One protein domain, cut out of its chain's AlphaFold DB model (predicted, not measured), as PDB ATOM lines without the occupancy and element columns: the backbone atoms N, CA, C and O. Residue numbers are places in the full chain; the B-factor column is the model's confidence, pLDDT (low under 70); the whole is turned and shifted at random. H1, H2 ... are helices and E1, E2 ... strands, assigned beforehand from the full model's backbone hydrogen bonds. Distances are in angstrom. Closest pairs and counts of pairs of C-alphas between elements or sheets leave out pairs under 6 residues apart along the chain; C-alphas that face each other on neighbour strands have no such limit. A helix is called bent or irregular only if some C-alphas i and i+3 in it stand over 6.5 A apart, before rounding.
ATOM      1  N   GLU A   4      35.438  -2.206 -14.552       49.00
ATOM      2  CA  GLU A   4      34.876  -0.843 -14.523       49.00
ATOM      3  C   GLU A   4      35.245  -0.008 -15.755       49.00
ATOM      4  O   GLU A   4      34.374   0.605 -16.378       49.00
ATOM      5  N   LYS A   5      36.521  -0.041 -16.178       42.12
ATOM      6  CA  LYS A   5      36.956   0.594 -17.437       42.12
ATOM      7  C   LYS A   5      36.200   0.017 -18.638       42.12
ATOM      8  O   LYS A   5      35.909   0.757 -19.579       42.12
ATOM      9  N   LYS A   6      35.842  -1.273 -18.598       38.09
ATOM     10  CA  LYS A   6      35.114  -1.971 -19.668       38.09
ATOM     11  C   LYS A   6      33.651  -1.511 -19.778       38.09
ATOM     12  O   LYS A   6      33.208  -1.166 -20.866       38.09
ATOM     13  N   PHE A   7      32.933  -1.377 -18.660       47.56
ATOM     14  CA  PHE A   7      31.531  -0.924 -18.668       47.56
ATOM     15  C   PHE A   7      31.349   0.553 -19.063       47.56
ATOM     16  O   PHE A   7      30.385   0.898 -19.750       47.56
ATOM     17  N   ILE A   8      32.279   1.434 -18.679       47.06
ATOM     18  CA  ILE A   8      32.234   2.861 -19.055       47.06
ATOM     19  C   ILE A   8      32.473   3.032 -20.563       47.06
ATOM     20  O   ILE A   8      31.775   3.806 -21.217       47.06
ATOM     21  N   THR A   9      33.421   2.279 -21.127       43.78
ATOM     22  CA  THR A   9      33.788   2.346 -22.553       43.78
ATOM     23  C   THR A   9      32.757   1.704 -23.483       43.78
ATOM     24  O   THR A   9      32.556   2.205 -24.588       43.78
ATOM     25  N   GLU A  10      32.029   0.675 -23.040       43.62
ATOM     26  CA  GLU A  10      30.916   0.090 -23.810       43.62
ATOM     27  C   GLU A  10      29.732   1.059 -24.007       43.62
ATOM     28  O   GLU A  10      29.013   0.957 -25.001       43.62
ATOM     29  N   SER A  11      29.548   2.030 -23.105       46.66
ATOM     30  CA  SER A  11      28.442   3.005 -23.155       46.66
ATOM     31  C   SER A  11      28.783   4.340 -23.837       46.66
ATOM     32  O   SER A  11      27.877   5.108 -24.168       46.66
ATOM     33  N   HIS A  12      30.071   4.642 -24.064       40.75
ATOM     34  CA  HIS A  12      30.520   5.960 -24.527       40.75
ATOM     35  C   HIS A  12      31.649   5.852 -25.573       40.75
ATOM     36  O   HIS A  12      32.811   5.626 -25.242       40.75
ATOM     37  N   LYS A  13      31.329   6.085 -26.856       39.47
ATOM     38  CA  LYS A  13      32.312   6.247 -27.950       39.47
ATOM     39  C   LYS A  13      32.609   7.735 -28.179       39.47
ATOM     40  O   LYS A  13      32.075   8.346 -29.097       39.47
ATOM     41  N   GLY A  14      33.409   8.349 -27.309       36.94
ATOM     42  CA  GLY A  14      33.845   9.747 -27.455       36.94
ATOM     43  C   GLY A  14      34.598  10.248 -26.222       36.94
ATOM     44  O   GLY A  14      34.238   9.862 -25.115       36.94
ATOM     45  N   ASN A  15      35.647  11.056 -26.437       38.19
ATOM     46  CA  ASN A  15      36.692  11.463 -25.480       38.19
ATOM     47  C   ASN A  15      36.280  11.523 -23.992       38.19
ATOM     48  O   ASN A  15      35.522  12.395 -23.575       38.19
ATOM     49  N   SER A  16      36.871  10.595 -23.228       47.19
ATOM     50  CA  SER A  16      37.094  10.554 -21.774       47.19
ATOM     51  C   SER A  16      36.075  11.286 -20.885       47.19
ATOM     52  O   SER A  16      36.228  12.472 -20.579       47.19
ATOM     53  N   LEU A  17      35.101  10.541 -20.351       50.06
ATOM     54  CA  LEU A  17      34.436  10.905 -19.097       50.06
ATOM     55  C   LEU A  17      35.533  11.138 -18.046       50.06
ATOM     56  O   LEU A  17      36.280  10.216 -17.736       50.06
ATOM     57  N   ASN A  18      35.682  12.364 -17.541       53.78
ATOM     58  CA  ASN A  18      36.668  12.735 -16.515       53.78
ATOM     59  C   ASN A  18      36.300  12.135 -15.137       53.78
ATOM     60  O   ASN A  18      36.158  12.872 -14.160       53.78
ATOM     61  N   ILE A  19      36.094  10.819 -15.072       51.34
ATOM     62  CA  ILE A  19      35.635  10.056 -13.911       51.34
ATOM     63  C   ILE A  19      36.591   8.891 -13.690       51.34
ATOM     64  O   ILE A  19      36.844   8.118 -14.615       51.34
ATOM     65  N   THR A  20      37.064   8.739 -12.457       55.41
ATOM     66  CA  THR A  20      37.889   7.595 -12.053       55.41
ATOM     67  C   THR A  20      37.123   6.763 -11.026       55.41
ATOM     68  O   THR A  20      36.763   7.278  -9.964       55.41
ATOM     69  N   PHE A  21      36.862   5.493 -11.353       58.03
ATOM     70  CA  PHE A  21      36.478   4.472 -10.375       58.03
ATOM     71  C   PHE A  21      37.753   3.836  -9.814       58.03
ATOM     72  O   PHE A  21      38.732   3.671 -10.550       58.03
ATOM     73  N   GLN A  22      37.778   3.570  -8.513       58.97
ATOM     74  CA  GLN A  22      38.987   3.165  -7.801       58.97
ATOM     75  C   GLN A  22      38.865   1.760  -7.214       58.97
ATOM     76  O   GLN A  22      38.028   1.514  -6.349       58.97
ATOM     77  N   ASP A  23      39.792   0.903  -7.645       48.72
ATOM     78  CA  ASP A  23      40.226  -0.328  -6.983       48.72
ATOM     79  C   ASP A  23      41.651  -0.040  -6.453       48.72
ATOM     80  O   ASP A  23      42.433   0.595  -7.171       48.72
ATOM     81  N   LYS A  24      41.957  -0.442  -5.210       44.88
ATOM     82  CA  LYS A  24      43.043   0.034  -4.303       44.88
ATOM     83  C   LYS A  24      44.426   0.411  -4.893       44.88
ATOM     84  O   LYS A  24      45.145   1.187  -4.269       44.88
ATOM     85  N   ASP A  25      44.806  -0.073  -6.074       40.25
ATOM     86  CA  ASP A  25      46.193  -0.095  -6.567       40.25
ATOM     87  C   ASP A  25      46.558   0.981  -7.617       40.25
ATOM     88  O   ASP A  25      47.642   0.940  -8.197       40.25
ATOM     89  N   SER A  26      45.685   1.956  -7.913       48.97
ATOM     90  CA  SER A  26      45.911   2.902  -9.035       48.97
ATOM     91  C   SER A  26      45.616   4.378  -8.734       48.97
ATOM     92  O   SER A  26      45.052   5.107  -9.554       48.97
ATOM     93  N   PHE A  27      45.986   4.864  -7.545       49.09
ATOM     94  CA  PHE A  27      45.822   6.284  -7.199       49.09
ATOM     95  C   PHE A  27      46.857   7.176  -7.894       49.09
ATOM     96  O   PHE A  27      47.994   7.315  -7.450       49.09
ATOM     97  N   VAL A  28      46.438   7.830  -8.980       54.16
ATOM     98  CA  VAL A  28      47.196   8.918  -9.609       54.16
ATOM     99  C   VAL A  28      46.757  10.236  -8.980       54.16
ATOM    100  O   VAL A  28      45.575  10.578  -8.994       54.16
ATOM    101  N   ASN A  29      47.723  10.985  -8.453       48.19
ATOM    102  CA  ASN A  29      47.540  12.292  -7.826       48.19
ATOM    103  C   ASN A  29      47.148  13.333  -8.901       48.19
ATOM    104  O   ASN A  29      47.995  14.087  -9.372       48.19
ATOM    105  N   ASN A  30      45.902  13.303  -9.394       50.44
ATOM    106  CA  ASN A  30      45.481  14.091 -10.556       50.44
ATOM    107  C   ASN A  30      44.265  14.987 -10.264       50.44
ATOM    108  O   ASN A  30      43.179  14.526  -9.915       50.44
ATOM    109  N   ASP A  31      44.455  16.292 -10.472       54.06
ATOM    110  CA  ASP A  31      43.646  17.396  -9.925       54.06
ATOM    111  C   ASP A  31      42.314  17.680 -10.654       54.06
ATOM    112  O   ASP A  31      41.570  18.586 -10.272       54.06
ATOM    113  N   LYS A  32      41.998  16.963 -11.744       57.59
ATOM    114  CA  LYS A  32      40.962  17.395 -12.709       57.59
ATOM    115  C   LYS A  32      39.755  16.465 -12.884       57.59
ATOM    116  O   LYS A  32      38.860  16.835 -13.651       57.59
ATOM    117  N   THR A  33      39.662  15.337 -12.182       66.56
ATOM    118  CA  THR A  33      38.579  14.344 -12.379       66.56
ATOM    119  C   THR A  33      37.656  14.217 -11.168       66.56
ATOM    120  O   THR A  33      38.069  14.481 -10.040       66.56
ATOM    121  N   ASP A  34      36.385  13.893 -11.416       72.19
ATOM    122  CA  ASP A  34      35.445  13.500 -10.363       72.19
ATOM    123  C   ASP A  34      35.725  12.039  -9.960       72.19
ATOM    124  O   ASP A  34      36.127  11.223 -10.795       72.19
ATOM    125  N   TRP A  35      35.517  11.702  -8.689       74.75
ATOM    126  CA  TRP A  35      35.883  10.392  -8.141       74.75
ATOM    127  C   TRP A  35      34.656   9.612  -7.696       74.75
ATOM    128  O   TRP A  35      33.744  10.190  -7.098       74.75
ATOM    129  N   ILE A  36      34.648   8.305  -7.965       79.94
ATOM    130  CA  ILE A  36      33.617   7.385  -7.480       79.94
ATOM    131  C   ILE A  36      34.270   6.320  -6.608       79.94
ATOM    132  O   ILE A  36      35.162   5.604  -7.062       79.94
ATOM    133  N   PHE A  37      33.798   6.215  -5.370       81.50
ATOM    134  CA  PHE A  37      34.197   5.184  -4.416       81.50
ATOM    135  C   PHE A  37      33.033   4.221  -4.192       81.50
ATOM    136  O   PHE A  37      31.900   4.657  -3.964       81.50
ATOM    137  N   ASP A  38      33.295   2.919  -4.253       83.00
ATOM    138  CA  ASP A  38      32.289   1.903  -3.956       83.00
ATOM    139  C   ASP A  38      32.200   1.663  -2.445       83.00
ATOM    140  O   ASP A  38      33.124   1.145  -1.825       83.00
ATOM    141  N   VAL A  39      31.070   2.051  -1.856       84.56
ATOM    142  CA  VAL A  39      30.752   1.877  -0.431       84.56
ATOM    143  C   VAL A  39      29.543   0.956  -0.240       84.56
ATOM    144  O   VAL A  39      28.848   1.025   0.769       84.56
ATOM    145  N   SER A  40      29.266   0.076  -1.203       82.19
ATOM    146  CA  SER A  40      28.096  -0.816  -1.205       82.19
ATOM    147  C   SER A  40      27.995  -1.762  -0.003       82.19
ATOM    148  O   SER A  40      26.901  -2.209   0.323       82.19
ATOM    149  N   LYS A  41      29.110  -2.062   0.670       83.81
ATOM    150  CA  LYS A  41      29.156  -2.918   1.872       83.81
ATOM    151  C   LYS A  41      29.207  -2.133   3.186       83.81
ATOM    152  O   LYS A  41      29.409  -2.722   4.243       83.81
ATOM    153  N   VAL A  42      29.088  -0.811   3.120       89.38
ATOM    154  CA  VAL A  42      29.304   0.093   4.251       89.38
ATOM    155  C   VAL A  42      27.965   0.508   4.850       89.38
ATOM    156  O   VAL A  42      26.962   0.620   4.149       89.38
ATOM    157  N   TYR A  43      27.942   0.768   6.157       93.50
ATOM    158  CA  TYR A  43      26.748   1.267   6.827       93.50
ATOM    159  C   TYR A  43      26.373   2.666   6.316       93.50
ATOM    160  O   TYR A  43      27.158   3.617   6.406       93.50
ATOM    161  N   VAL A  44      25.143   2.799   5.817       95.00
ATOM    162  CA  VAL A  44      24.587   4.049   5.295       95.00
ATOM    163  C   VAL A  44      23.161   4.230   5.806       95.00
ATOM    164  O   VAL A  44      22.352   3.308   5.753       95.00
ATOM    165  N   LYS A  45      22.825   5.444   6.254       96.31
ATOM    166  CA  LYS A  45      21.452   5.829   6.625       96.31
ATOM    167  C   LYS A  45      21.129   7.236   6.144       96.31
ATOM    168  O   LYS A  45      21.997   8.113   6.108       96.31
ATOM    169  N   LYS A  46      19.858   7.496   5.844       96.38
ATOM    170  CA  LYS A  46      19.314   8.858   5.739       96.38
ATOM    171  C   LYS A  46      18.923   9.353   7.126       96.38
ATOM    172  O   LYS A  46      18.360   8.602   7.912       96.38
ATOM    173  N   VAL A  47      19.144  10.628   7.406       95.94
ATOM    174  CA  VAL A  47      18.775  11.268   8.672       95.94
ATOM    175  C   VAL A  47      17.665  12.280   8.416       95.94
ATOM    176  O   VAL A  47      17.844  13.246   7.663       95.94
ATOM    177  N   LYS A  48      16.503  12.075   9.046       93.81
ATOM    178  CA  LYS A  48      15.343  12.974   8.910       93.81
ATOM    179  C   LYS A  48      15.653  14.366   9.462       93.81
ATOM    180  O   LYS A  48      15.376  15.373   8.805       93.81
ATOM    181  N   VAL A  49      16.253  14.437  10.649       91.62
ATOM    182  CA  VAL A  49      16.710  15.695  11.253       91.62
ATOM    183  C   VAL A  49      17.894  16.255  10.463       91.62
ATOM    184  O   VAL A  49      19.006  15.747  10.524       91.62
ATOM    185  N   GLY A  50      17.649  17.327   9.707       86.69
ATOM    186  CA  GLY A  50      18.664  18.014   8.902       86.69
ATOM    187  C   GLY A  50      18.719  17.605   7.426       86.69
ATOM    188  O   GLY A  50      19.336  18.335   6.653       86.69
ATOM    189  N   LEU A  51      18.022  16.533   7.027       91.50
ATOM    190  CA  LEU A  51      17.866  16.082   5.633       91.50
ATOM    191  C   LEU A  51      19.202  15.805   4.917       91.50
ATOM    192  O   LEU A  51      19.500  16.381   3.867       91.50
ATOM    193  N   PHE A  52      20.006  14.907   5.480       93.62
ATOM    194  CA  PHE A  52      21.270  14.437   4.900       93.62
ATOM    195  C   PHE A  52      21.394  12.914   5.048       93.62
ATOM    196  O   PHE A  52      20.522  12.276   5.631       93.62
ATOM    197  N   ALA A  53      22.454  12.323   4.505       95.38
ATOM    198  CA  ALA A  53      22.812  10.930   4.753       95.38
ATOM    199  C   ALA A  53      24.154  10.831   5.472       95.38
ATOM    200  O   ALA A  53      24.994  11.727   5.364       95.38
ATOM    201  N   ILE A  54      24.340   9.739   6.196       95.50
ATOM    202  CA  ILE A  54      25.602   9.358   6.819       95.50
ATOM    203  C   ILE A  54      26.141   8.108   6.138       95.50
ATOM    204  O   ILE A  54      25.366   7.227   5.770       95.50
ATOM    205  N   CYS A  55      27.454   8.051   5.969       95.00
ATOM    206  CA  CYS A  55      28.182   6.888   5.473       95.00
ATOM    207  C   CYS A  55      29.315   6.606   6.450       95.00
ATOM    208  O   CYS A  55      30.085   7.517   6.748       95.00
ATOM    209  N   GLU A  56      29.411   5.384   6.962       94.75
ATOM    210  CA  GLU A  56      30.536   4.982   7.806       94.75
ATOM    211  C   GLU A  56      31.862   5.148   7.051       94.75
ATOM    212  O   GLU A  56      31.939   4.973   5.832       94.75
ATOM    213  N   VAL A  57      32.882   5.616   7.766       91.31
ATOM    214  CA  VAL A  57      34.203   5.870   7.189       91.31
ATOM    215  C   VAL A  57      34.873   4.539   6.874       91.31
ATOM    216  O   VAL A  57      34.876   3.629   7.697       91.31
ATOM    217  N   VAL A  58      35.467   4.449   5.685       87.12
ATOM    218  CA  VAL A  58      36.305   3.320   5.274       87.12
ATOM    219  C   VAL A  58      37.758   3.769   5.337       87.12
ATOM    220  O   VAL A  58      38.142   4.683   4.602       87.12
ATOM    221  N   ASP A  59      38.559   3.143   6.201       81.94
ATOM    222  CA  ASP A  59      39.949   3.553   6.445       81.94
ATOM    223  C   ASP A  59      40.791   3.548   5.165       81.94
ATOM    224  O   ASP A  59      41.514   4.508   4.901       81.94
ATOM    225  N   ASP A  60      40.596   2.548   4.304       78.12
ATOM    226  CA  ASP A  60      41.280   2.443   3.010       78.12
ATOM    227  C   ASP A  60      41.045   3.658   2.094       78.12
ATOM    228  O   ASP A  60      41.910   4.031   1.304       78.12
ATOM    229  N   PHE A  61      39.875   4.299   2.184       79.94
ATOM    230  CA  PHE A  61      39.516   5.430   1.323       79.94
ATOM    231  C   PHE A  61      39.857   6.785   1.940       79.94
ATOM    232  O   PHE A  61      39.869   7.796   1.234       79.94
ATOM    233  N   LYS A  62      40.146   6.836   3.241       79.12
ATOM    234  CA  LYS A  62      40.288   8.073   4.017       79.12
ATOM    235  C   LYS A  62      41.377   8.996   3.475       79.12
ATOM    236  O   LYS A  62      41.123  10.181   3.239       79.12
ATOM    237  N   ASP A  63      42.566   8.460   3.225       77.94
ATOM    238  CA  ASP A  63      43.703   9.250   2.738       77.94
ATOM    239  C   ASP A  63      43.556   9.654   1.274       77.94
ATOM    240  O   ASP A  63      44.041  10.710   0.862       77.94
ATOM    241  N   MET A  64      42.851   8.847   0.484       76.06
ATOM    242  CA  MET A  64      42.572   9.146  -0.917       76.06
ATOM    243  C   MET A  64      41.536  10.257  -1.046       76.06
ATOM    244  O   MET A  64      41.767  11.242  -1.744       76.06
ATOM    245  N   ILE A  65      40.431  10.142  -0.307       81.00
ATOM    246  CA  ILE A  65      39.348  11.129  -0.263       81.00
ATOM    247  C   ILE A  65      39.882  12.501   0.162       81.00
ATOM    248  O   ILE A  65      39.494  13.513  -0.420       81.00
ATOM    249  N   LYS A  66      40.827  12.558   1.112       81.00
ATOM    250  CA  LYS A  66      41.485  13.811   1.529       81.00
ATOM    251  C   LYS A  66      42.310  14.476   0.424       81.00
ATOM    252  O   LYS A  66      42.478  15.693   0.456       81.00
ATOM    253  N   LYS A  67      42.821  13.705  -0.538       77.25
ATOM    254  CA  LYS A  67      43.617  14.202  -1.673       77.25
ATOM    255  C   LYS A  67      42.748  14.635  -2.861       77.25
ATOM    256  O   LYS A  67      43.225  15.362  -3.729       77.25
ATOM    257  N   CYS A  68      41.477  14.230  -2.909       75.12
ATOM    258  CA  CYS A  68      40.545  14.613  -3.968       75.12
ATOM    259  C   CYS A  68      40.157  16.103  -3.875       75.12
ATOM    260  O   CYS A  68      39.640  16.555  -2.856       75.12
ATOM    261  N   LYS A  69      40.330  16.863  -4.968       72.81
ATOM    262  CA  LYS A  69      39.960  18.298  -5.043       72.81
ATOM    263  C   LYS A  69      38.634  18.596  -5.764       72.81
ATOM    264  O   LYS A  69      38.236  19.755  -5.865       72.81
ATOM    265  N   LYS A  70      37.956  17.570  -6.290       78.69
ATOM    266  CA  LYS A  70      36.694  17.661  -7.054       78.69
ATOM    267  C   LYS A  70      35.547  16.911  -6.366       78.69
ATOM    268  O   LYS A  70      35.653  16.597  -5.185       78.69
ATOM    269  N   ASN A  71      34.424  16.683  -7.061       82.44
ATOM    270  CA  ASN A  71      33.286  15.981  -6.473       82.44
ATOM    271  C   ASN A  71      33.662  14.536  -6.144       82.44
ATOM    272  O   ASN A  71      34.267  13.835  -6.958       82.44
ATOM    273  N   ILE A  72      33.244  14.104  -4.959       86.25
ATOM    274  CA  ILE A  72      33.430  12.745  -4.472       86.25
ATOM    275  C   ILE A  72      32.051  12.104  -4.395       86.25
ATOM    276  O   ILE A  72      31.204  12.501  -3.589       86.25
ATOM    277  N   PHE A  73      31.814  11.135  -5.265       87.69
ATOM    278  CA  PHE A  73      30.594  10.351  -5.306       87.69
ATOM    279  C   PHE A  73      30.843   9.009  -4.622       87.69
ATOM    280  O   PHE A  73      31.861   8.364  -4.863       87.69
ATOM    281  N   LEU A  74      29.915   8.577  -3.775       88.56
ATOM    282  CA  LEU A  74      29.961   7.259  -3.156       88.56
ATOM    283  C   LEU A  74      28.808   6.428  -3.719       88.56
ATOM    284  O   LEU A  74      27.636   6.819  -3.614       88.56
ATOM    285  N   ARG A  75      29.153   5.305  -4.347       87.12
ATOM    286  CA  ARG A  75      28.196   4.330  -4.868       87.12
ATOM    287  C   ARG A  75      27.767   3.423  -3.720       87.12
ATOM    288  O   ARG A  75      28.605   2.774  -3.106       87.12
ATOM    289  N   THR A  76      26.469   3.375  -3.446       87.56
ATOM    290  CA  THR A  76      25.896   2.486  -2.426       87.56
ATOM    291  C   THR A  76      25.300   1.232  -3.080       87.56
ATOM    292  O   THR A  76      25.214   1.139  -4.306       87.56
ATOM    293  N   ASN A  77      24.866   0.268  -2.269       86.44
ATOM    294  CA  ASN A  77      24.032  -0.862  -2.692       86.44
ATOM    295  C   ASN A  77      22.537  -0.499  -2.800       86.44
ATOM    296  O   ASN A  77      21.720  -1.392  -3.006       86.44
ATOM    297  N   PHE A  78      22.171   0.778  -2.670       88.06
ATOM    298  CA  PHE A  78      20.799   1.286  -2.725       88.06
ATOM    299  C   PHE A  78      20.549   2.102  -4.000       88.06
ATOM    300  O   PHE A  78      21.462   2.428  -4.761       88.06
ATOM    301  N   LYS A  79      19.282   2.447  -4.250       86.75
ATOM    302  CA  LYS A  79      18.850   3.321  -5.356       86.75
ATOM    303  C   LYS A  79      19.551   4.676  -5.331       86.75
ATOM    304  O   LYS A  79      19.732   5.313  -6.374       86.75
ATOM    305  N   GLU A  80      19.870   5.164  -4.136       90.69
ATOM    306  CA  GLU A  80      20.490   6.464  -3.959       90.69
ATOM    307  C   GLU A  80      22.009   6.413  -3.875       90.69
ATOM    308  O   GLU A  80      22.625   5.592  -3.202       90.69
ATOM    309  N   TRP A  81      22.609   7.401  -4.520       90.56
ATOM    310  CA  TRP A  81      24.026   7.688  -4.475       90.56
ATOM    311  C   TRP A  81      24.292   8.777  -3.451       90.56
ATOM    312  O   TRP A  81      23.404   9.555  -3.088       90.56
ATOM    313  N   LEU A  82      25.535   8.873  -3.004       92.62
ATOM    314  CA  LEU A  82      25.945   9.885  -2.045       92.62
ATOM    315  C   LEU A  82      26.944  10.842  -2.681       92.62
ATOM    316  O   LEU A  82      27.835  10.437  -3.418       92.62
ATOM    317  N   LEU A  83      26.806  12.125  -2.369       92.69
ATOM    318  CA  LEU A  83      27.794  13.148  -2.686       92.69
ATOM    319  C   LEU A  83      28.448  13.625  -1.399       92.69
ATOM    320  O   LEU A  83      27.798  14.268  -0.563       92.69
ATOM    321  N   LEU A  84      29.740  13.357  -1.283       90.75
ATOM    322  CA  LEU A  84      30.574  13.830  -0.196       90.75
ATOM    323  C   LEU A  84      31.119  15.217  -0.553       90.75
ATOM    324  O   LEU A  84      31.915  15.377  -1.474       90.75
ATOM    325  N   LYS A  85      30.647  16.244   0.162       81.38
ATOM    326  CA  LYS A  85      31.081  17.640  -0.051       81.38
ATOM    327  C   LYS A  85      32.232  18.071   0.851       81.38
ATOM    328  O   LYS A  85      32.914  19.040   0.544       81.38
ATOM    329  N   ASN A  86      32.379  17.412   1.993       82.62
ATOM    330  CA  ASN A  86      33.397  17.700   2.988       82.62
ATOM    331  C   ASN A  86      33.921  16.367   3.510       82.62
ATOM    332  O   ASN A  86      33.132  15.489   3.837       82.62
ATOM    333  N   THR A  87      35.235  16.245   3.615       86.75
ATOM    334  CA  THR A  87      35.946  15.051   4.077       86.75
ATOM    335  C   THR A  87      36.051  14.966   5.604       86.75
ATOM    336  O   THR A  87      36.700  14.064   6.125       86.75
ATOM    337  N   THR A  88      35.419  15.897   6.332       90.31
ATOM    338  CA  THR A  88      35.381  15.899   7.801       90.31
ATOM    339  C   THR A  88      34.737  14.621   8.328       90.31
ATOM    340  O   THR A  88      33.626  14.255   7.942       90.31
ATOM    341  N   GLU A  89      35.445  13.983   9.251       93.38
ATOM    342  CA  GLU A  89      35.019  12.784   9.960       93.38
ATOM    343  C   GLU A  89      34.280  13.188  11.242       93.38
ATOM    344  O   GLU A  89      34.725  14.067  11.991       93.38
ATOM    345  N   TYR A  90      33.136  12.558  11.496       94.88
ATOM    346  CA  TYR A  90      32.308  12.837  12.661       94.88
ATOM    347  C   TYR A  90      32.101  11.571  13.481       94.88
ATOM    348  O   TYR A  90      31.575  10.587  12.968       94.88
ATOM    349  N   ASN A  91      32.421  11.631  14.775       96.69
ATOM    350  CA  ASN A  91      32.024  10.583  15.711       96.69
ATOM    351  C   ASN A  91      30.605  10.885  16.170       96.69
ATOM    352  O   ASN A  91      30.321  11.969  16.709       96.69
ATOM    353  N   ILE A  92      29.718   9.935  15.920       97.06
ATOM    354  CA  ILE A  92      28.294  10.045  16.191       97.06
ATOM    355  C   ILE A  92      27.802   8.808  16.930       97.06
ATOM    356  O   ILE A  92      28.480   7.783  16.970       97.06
ATOM    357  N   GLU A  93      26.598   8.901  17.464       97.00
ATOM    358  CA  GLU A  93      25.812   7.761  17.907       97.00
ATOM    359  C   GLU A  93      24.525   7.691  17.084       97.00
ATOM    360  O   GLU A  93      23.838   8.699  16.885       97.00
ATOM    361  N   VAL A  94      24.221   6.506  16.568       96.50
ATOM    362  CA  VAL A  94      23.025   6.213  15.776       96.50
ATOM    363  C   VAL A  94      22.537   4.823  16.156       96.50
ATOM    364  O   VAL A  94      23.338   3.898  16.242       96.50
ATOM    365  N   GLU A  95      21.237   4.690  16.439       93.62
ATOM    366  CA  GLU A  95      20.628   3.409  16.846       93.62
ATOM    367  C   GLU A  95      21.367   2.750  18.041       93.62
ATOM    368  O   GLU A  95      21.498   1.533  18.112       93.62
ATOM    369  N   GLY A  96      21.895   3.563  18.970       92.69
ATOM    370  CA  GLY A  96      22.636   3.106  20.156       92.69
ATOM    371  C   GLY A  96      24.096   2.702  19.912       92.69
ATOM    372  O   GLY A  96      24.788   2.323  20.853       92.69
ATOM    373  N   MET A  97      24.602   2.800  18.679       95.88
ATOM    374  CA  MET A  97      25.979   2.437  18.331       95.88
ATOM    375  C   MET A  97      26.822   3.664  17.984       95.88
ATOM    376  O   MET A  97      26.386   4.545  17.237       95.88
ATOM    377  N   ARG A  98      28.065   3.703  18.483       95.94
ATOM    378  CA  ARG A  98      29.050   4.725  18.098       95.94
ATOM    379  C   ARG A  98      29.651   4.391  16.738       95.94
ATOM    380  O   ARG A  98      30.125   3.277  16.529       95.94
ATOM    381  N   LYS A  99      29.658   5.367  15.829       96.31
ATOM    382  CA  LYS A  99      30.231   5.237  14.483       96.31
ATOM    383  C   LYS A  99      31.003   6.488  14.089       96.31
ATOM    384  O   LYS A  99      30.616   7.604  14.446       96.31
ATOM    385  N   THR A 100      32.057   6.296  13.306       96.38
ATOM    386  CA  THR A 100      32.760   7.383  12.617       96.38
ATOM    387  C   THR A 100      32.195   7.481  11.212       96.38
ATOM    388  O   THR A 100      32.252   6.517  10.451       96.38
ATOM    389  N   VAL A 101      31.614   8.627  10.868       95.19
ATOM    390  CA  VAL A 101      30.886   8.794   9.606       95.19
ATOM    391  C   VAL A 101      31.317  10.037   8.843       95.19
ATOM    392  O   VAL A 101      31.701  11.061   9.419       95.19
ATOM    393  N   TRP A 102      31.155   9.963   7.531       94.38
ATOM    394  CA  TRP A 102      31.032  11.114   6.658       94.38
ATOM    395  C   TRP A 102      29.577  11.542   6.513       94.38
ATOM    396  O   TRP A 102      28.647  10.738   6.577       94.38
ATOM    397  N   VAL A 103      29.393  12.833   6.252       93.38
ATOM    398  CA  VAL A 103      28.087  13.430   5.979       93.38
ATOM    399  C   VAL A 103      27.965  13.693   4.490       93.38
ATOM    400  O   VAL A 103      28.742  14.449   3.903       93.38
ATOM    401  N   CYS A 104      26.916  13.142   3.899       94.19
ATOM    402  CA  CYS A 104      26.703  13.150   2.465       94.19
ATOM    403  C   CYS A 104      25.360  13.777   2.086       94.19
ATOM    404  O   CYS A 104      24.365  13.705   2.814       94.19
ATOM    405  N   LYS A 105      25.304  14.351   0.884       93.69
ATOM    406  CA  LYS A 105      24.037  14.682   0.228       93.69
ATOM    407  C   LYS A 105      23.533  13.449  -0.521       93.69
ATOM    408  O   LYS A 105      24.278  12.863  -1.297       93.69
ATOM    409  N   VAL A 106      22.261  13.111  -0.335       92.44
ATOM    410  CA  VAL A 106      21.582  12.057  -1.103       92.44
ATOM    411  C   VAL A 106      21.355  12.533  -2.540       92.44
ATOM    412  O   VAL A 106      20.865  13.646  -2.761       92.44
ATOM    413  N   LEU A 107      21.697  11.694  -3.511       90.81
ATOM    414  CA  LEU A 107      21.501  11.910  -4.940       90.81
ATOM    415  C   LEU A 107      20.734  10.736  -5.545       90.81
ATOM    416  O   LEU A 107      21.005   9.579  -5.242       90.81
ATOM    417  N   LYS A 108      19.812  11.019  -6.465       86.81
ATOM    418  CA  LYS A 108      19.271   9.973  -7.341       86.81
ATOM    419  C   LYS A 108      20.277   9.689  -8.451       86.81
ATOM    420  O   LYS A 108      20.970  10.607  -8.893       86.81
ATOM    421  N   PHE A 109      20.292   8.465  -8.975       81.50
ATOM    422  CA  PHE A 109      21.194   8.091 -10.071       81.50
ATOM    423  C   PHE A 109      21.107   9.056 -11.272       81.50
ATOM    424  O   PHE A 109      22.121   9.534 -11.771       81.50
ATOM    425  N   LYS A 110      19.894   9.475 -11.658       81.31
ATOM    426  CA  LYS A 110      19.688  10.479 -12.722       81.31
ATOM    427  C   LYS A 110      20.366  11.825 -12.435       81.31
ATOM    428  O   LYS A 110      20.833  12.478 -13.364       81.31
ATOM    429  N   ASP A 111      20.401  12.258 -11.177       84.81
ATOM    430  CA  ASP A 111      21.039  13.519 -10.789       84.81
ATOM    431  C   ASP A 111      22.562  13.389 -10.802       84.81
ATOM    432  O   ASP A 111      23.244  14.307 -11.254       84.81
ATOM    433  N   PHE A 112      23.089  12.230 -10.399       82.44
ATOM    434  CA  PHE A 112      24.499  11.891 -10.575       82.44
ATOM    435  C   PHE A 112      24.911  11.985 -12.055       82.44
ATOM    436  O   PHE A 112      25.836  12.733 -12.372       82.44
ATOM    437  N   LEU A 113      24.168  11.347 -12.971       78.56
ATOM    438  CA  LEU A 113      24.447  11.396 -14.417       78.56
ATOM    439  C   LEU A 113      24.465  12.825 -14.976       78.56
ATOM    440  O   LEU A 113      25.321  13.169 -15.794       78.56
ATOM    441  N   LYS A 114      23.548  13.681 -14.507       80.94
ATOM    442  CA  LYS A 114      23.534  15.106 -14.865       80.94
ATOM    443  C   LYS A 114      24.775  15.832 -14.354       80.94
ATOM    444  O   LYS A 114      25.338  16.642 -15.089       80.94
ATOM    445  N   MET A 115      25.205  15.558 -13.121       80.81
ATOM    446  CA  MET A 115      26.375  16.208 -12.519       80.81
ATOM    447  C   MET A 115      27.665  15.878 -13.271       80.81
ATOM    448  O   MET A 115      28.455  16.784 -13.526       80.81
ATOM    449  N   ILE A 116      27.828  14.627 -13.706       75.50
ATOM    450  CA  ILE A 116      28.978  14.207 -14.521       75.50
ATOM    451  C   ILE A 116      28.830  14.545 -16.017       75.50
ATOM    452  O   ILE A 116      29.711  14.227 -16.812       75.50
ATOM    453  N   LYS A 117      27.725  15.197 -16.413       72.19
ATOM    454  CA  LYS A 117      27.397  15.578 -17.799       72.19
ATOM    455  C   LYS A 117      27.402  14.395 -18.784       72.19
ATOM    456  O   LYS A 117      27.791  14.561 -19.940       72.19
ATOM    457  N   PHE A 118      26.953  13.220 -18.343       68.19
ATOM    458  CA  PHE A 118      26.899  12.020 -19.181       68.19
ATOM    459  C   PHE A 118      25.872  12.176 -20.317       68.19
ATOM    460  O   PHE A 118      24.724  12.552 -20.076       68.19
ATOM    461  N   LYS A 119      26.289  11.887 -21.557       58.25
ATOM    462  CA  LYS A 119      25.461  11.939 -22.774       58.25
ATOM    463  C   LYS A 119      25.571  10.604 -23.528       58.25
ATOM    464  O   LYS A 119      26.219  10.529 -24.565       58.25
ATOM    465  N   GLY A 120      24.972   9.547 -22.982       65.94
ATOM    466  CA  GLY A 120      24.961   8.200 -23.566       65.94
ATOM    467  C   GLY A 120      23.846   7.326 -22.983       65.94
ATOM    468  O   GLY A 120      23.101   7.778 -22.113       65.94
ATOM    469  N   ASN A 121      23.746   6.077 -23.446       58.78
ATOM    470  CA  ASN A 121      22.854   5.057 -22.885       58.78
ATOM    471  C   ASN A 121      23.695   3.960 -22.223       58.78
ATOM    472  O   ASN A 121      24.688   3.515 -22.797       58.78
ATOM    473  N   PHE A 122      23.298   3.509 -21.032       63.84
ATOM    474  CA  PHE A 122      23.932   2.353 -20.397       63.84
ATOM    475  C   PHE A 122      23.523   1.058 -21.103       63.84
ATOM    476  O   PHE A 122      22.402   0.931 -21.599       63.84
ATOM    477  N   SER A 123      24.422   0.073 -21.125       64.06
ATOM    478  CA  SER A 123      24.021  -1.303 -21.419       64.06
ATOM    479  C   SER A 123      23.090  -1.806 -20.309       64.06
ATOM    480  O   SER A 123      23.193  -1.359 -19.167       64.06
ATOM    481  N   LYS A 124      22.206  -2.771 -20.602       63.34
ATOM    482  CA  LYS A 124      21.307  -3.353 -19.582       63.34
ATOM    483  C   LYS A 124      22.066  -3.888 -18.358       63.34
ATOM    484  O   LYS A 124      21.570  -3.784 -17.244       63.34
ATOM    485  N   GLN A 125      23.274  -4.422 -18.555       59.69
ATOM    486  CA  GLN A 125      24.136  -4.915 -17.475       59.69
ATOM    487  C   GLN A 125      24.723  -3.777 -16.627       59.69
ATOM    488  O   GLN A 125      24.719  -3.862 -15.402       59.69
ATOM    489  N   ALA A 126      25.176  -2.683 -17.251       63.59
ATOM    490  CA  ALA A 126      25.643  -1.505 -16.521       63.59
ATOM    491  C   ALA A 126      24.488  -0.813 -15.778       63.59
ATOM    492  O   ALA A 126      24.649  -0.364 -14.647       63.59
ATOM    493  N   GLU A 127      23.298  -0.782 -16.380       65.81
ATOM    494  CA  GLU A 127      22.096  -0.245 -15.748       65.81
ATOM    495  C   GLU A 127      21.679  -1.073 -14.523       65.81
ATOM    496  O   GLU A 127      21.361  -0.491 -13.490       65.81
ATOM    497  N   GLN A 128      21.765  -2.406 -14.588       67.00
ATOM    498  CA  GLN A 128      21.558  -3.295 -13.434       67.00
ATOM    499  C   GLN A 128      22.633  -3.134 -12.351       67.00
ATOM    500  O   GLN A 128      22.337  -3.259 -11.169       67.00
ATOM    501  N   PHE A 129      23.878  -2.837 -12.725       67.56
ATOM    502  CA  PHE A 129      24.952  -2.605 -11.761       67.56
ATOM    503  C   PHE A 129      24.778  -1.282 -11.000       67.56
ATOM    504  O   PHE A 129      25.058  -1.208  -9.802       67.56
ATOM    505  N   PHE A 130      24.319  -0.227 -11.676       66.62
ATOM    506  CA  PHE A 130      24.156   1.097 -11.070       66.62
ATOM    507  C   PHE A 130      22.784   1.342 -10.430       66.62
ATOM    508  O   PHE A 130      22.665   2.261  -9.614       66.62
ATOM    509  N   ASN A 131      21.774   0.536 -10.767       66.38
ATOM    510  CA  ASN A 131      20.449   0.603 -10.165       66.38
ATOM    511  C   ASN A 131      20.220  -0.574  -9.218       66.38
ATOM    512  O   ASN A 131      20.041  -1.712  -9.644       66.38
ATOM    513  N   SER A 132      20.140  -0.266  -7.928       71.94
ATOM    514  CA  SER A 132      19.543  -1.161  -6.940       71.94
ATOM    515  C   SER A 132      18.024  -0.958  -6.861       71.94
ATOM    516  O   SER A 132      17.477   0.017  -7.386       71.94
ATOM    517  N   PHE A 133      17.336  -1.880  -6.189       75.56
ATOM    518  CA  PHE A 133      15.886  -1.865  -5.991       75.56
ATOM    519  C   PHE A 133      15.468  -1.361  -4.604       75.56
ATOM    520  O   PHE A 133      14.298  -1.019  -4.412       75.56
ATOM    521  N   GLU A 134      16.404  -1.240  -3.665       87.25
ATOM    522  CA  GLU A 134      16.127  -0.847  -2.281       87.25
ATOM    523  C   GLU A 134      16.500   0.615  -2.021       87.25
ATOM    524  O   GLU A 134      17.451   1.144  -2.594       87.25
ATOM    525  N   ASP A 135      15.724   1.288  -1.174       90.31
ATOM    526  CA  ASP A 135      15.971   2.670  -0.760       90.31
ATOM    527  C   ASP A 135      16.805   2.687   0.528       90.31
ATOM    528  O   ASP A 135      16.573   1.873   1.420       90.31
ATOM    529  N   ILE A 136      17.730   3.646   0.671       93.25
ATOM    530  CA  ILE A 136      18.481   3.799   1.930       93.25
ATOM    531  C   ILE A 136      17.487   4.045   3.074       93.25
ATOM    532  O   ILE A 136      16.713   5.015   3.015       93.25
ATOM    533  N   GLU A 137      17.575   3.228   4.123       95.06
ATOM    534  CA  GLU A 137      16.765   3.346   5.334       95.06
ATOM    535  C   GLU A 137      16.939   4.702   6.029       95.06
ATOM    536  O   GLU A 137      18.009   5.323   6.013       95.06
ATOM    537  N   MET A 138      15.870   5.176   6.671       95.56
ATOM    538  CA  MET A 138      15.845   6.478   7.331       95.56
ATOM    539  C   MET A 138      15.789   6.339   8.848       95.56
ATOM    540  O   MET A 138      14.835   5.792   9.393       95.56
ATOM    541  N   VAL A 139      16.756   6.952   9.526       96.12
ATOM    542  CA  VAL A 139      16.716   7.187  10.970       96.12
ATOM    543  C   VAL A 139      16.159   8.578  11.262       96.12
ATOM    544  O   VAL A 139      16.359   9.539  10.506       96.12
ATOM    545  N   LYS A 140      15.432   8.711  12.375       93.31
ATOM    546  CA  LYS A 140      14.816   9.990  12.758       93.31
ATOM    547  C   LYS A 140      15.883  11.020  13.145       93.31
ATOM    548  O   LYS A 140      15.848  12.143  12.645       93.31
ATOM    549  N   ILE A 141      16.832  10.634  13.995       95.44
ATOM    550  CA  ILE A 141      17.874  11.503  14.553       95.44
ATOM    551  C   ILE A 141      19.154  10.707  14.831       95.44
ATOM    552  O   ILE A 141      19.120   9.482  14.901       95.44
ATOM    553  N   ILE A 142      20.266  11.426  14.964       96.56
ATOM    554  CA  ILE A 142      21.579  10.933  15.389       96.56
ATOM    555  C   ILE A 142      22.169  11.910  16.410       96.56
ATOM    556  O   ILE A 142      21.771  13.079  16.444       96.56
ATOM    557  N   TYR A 143      23.147  11.458  17.189       97.50
ATOM    558  CA  TYR A 143      23.723  12.236  18.283       97.50
ATOM    559  C   TYR A 143      25.223  12.473  18.102       97.50
ATOM    560  O   TYR A 143      25.947  11.652  17.545       97.50
ATOM    561  N   GLY A 144      25.707  13.633  18.543       96.94
ATOM    562  CA  GLY A 144      27.112  14.017  18.453       96.94
ATOM    563  C   GLY A 144      27.930  13.448  19.603       96.94
ATOM    564  O   GLY A 144      27.559  13.608  20.763       96.94
ATOM    565  N   ARG A 145      29.067  12.822  19.283       96.69
ATOM    566  CA  ARG A 145      30.002  12.220  20.251       96.69
ATOM    567  C   ARG A 145      31.448  12.707  20.085       96.69
ATOM    568  O   ARG A 145      32.387  12.102  20.586       96.69
TER     569      ARG A 145
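What this domain is: This is residues 4 to 145 of the 610 residues of the protein "DNA helicase" of marine metagenome (UniProt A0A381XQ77). One strongly twisted sheet of eight strands runs through the domain, with the long, bent strand E8 as its spine: E6, E5, E2 and E1 follow one another outward from one end of E8, E7 pairs with its other end, and E4 with E3 beyond it lies along the opposite side. H1, H3 and H4 gather at the E1 end, H3 over E6, while H2 only grazes the sheet near E2; the last residues run back past E3 to E7. The printed part has 142 residues, with four named helices and eight named strands in the order H1 E1 E2 E3 E4 H2 E5 E6 E7 E8 H3 H4. The sheet is branched and mixed, and the class is mixed, helices and strands. The whole is compact, with a radius of gyration of the C-alphas of 15.5 A, and spans 49 by 33 by 22 A.

How they stand to each other: H1, residues 4 to 11, only grazes the sheet with its residues 4 to 8. Its closest C-alpha pair with E1, residues 19 to 21, is Glu 4 and Phe 21, 6.9 A apart. E1 is an edge strand, parallel to E2, residues 34 to 38, at 21 degrees, with N 20 and O 34 3.1 A apart. E3, residues 44 to 47, and E4, residues 52 to 56, form an antiparallel hairpin, with N 47 and O 52 2.8 A apart. H2, residues 59 to 67, only grazes the sheet with its residues 61 to 65; it is irregular, with C-alphas 60 and 63 7.2 A apart. E5, residues 72 to 75, is parallel to E2 at 31 degrees, with N 73 and O 35 2.8 A apart, and lies on the other side of E2 from E1. E5 and E6, residues 80 to 84, form an antiparallel hairpin, with N 74 and O 82 2.8 A apart. E7, residues 90 to 94, and E8, residues 97 to 108, form another, with N 92 and O 99 2.9 A apart. E8 bends by 79 degrees at residue 100, and its pairing is staggered: with E7 over residues 97 to 101, with E4 over 101 to 104 and with E6 over 104 to 108. Both E4 and E6 are antiparallel to it, with N 102 and O 55 2.8 A apart and N 83 and O 105 2.8 A apart; E4 lies on one side of E8, E6 and E7 on the other side. H3, residues 109 to 115, is on the sheet at a height of 8.7 A, over E6 and along the strands, at 2 degrees to E6 on the local plane. H4, residues 124 to 130, is not on the sheet. It is close to H1 but not clearly touching, the closest C-alphas, of Phe 7 and Ala 126, being 6.3 A apart. Every O i to N i+4 pair is within hydrogen-bond range in H3 and H4; in H1 it is 3 of 4, in H2 2 of 5, with 3 of 6 O i to N i+3 pairs.

Where its parts are: H1 begins at C-alpha 4, (34.876, -0.843, -14.523), and is 11.4 A long. E2 and E4 each measure 13.6 A, H2 13.9 A and E6 13.0 A. E8, the longest strand, runs 27.6 A from C-alpha 97 at (25.979, 2.437, 18.331) to C-alpha 108 at (19.271, 9.973, -7.341). H4 ends at C-alpha 130, (24.156, 1.097, -11.070).

The domain as a whole: The C-alphas farthest apart are those of Gly 14 and Gly 96, 49.4 A. The printed part has no cut. The link from E1 to E2, residues 22 to 33, is long. Residues 131 to 145 hold no named element, but residues 138 to 139 pair parallel with residues 46 to 47 of E3, and 143 to 144 antiparallel with 92 to 93 of E7. The mean pLDDT of the printed part is 77.3, and residues 4 to 33 and 118 to 131 are under 70.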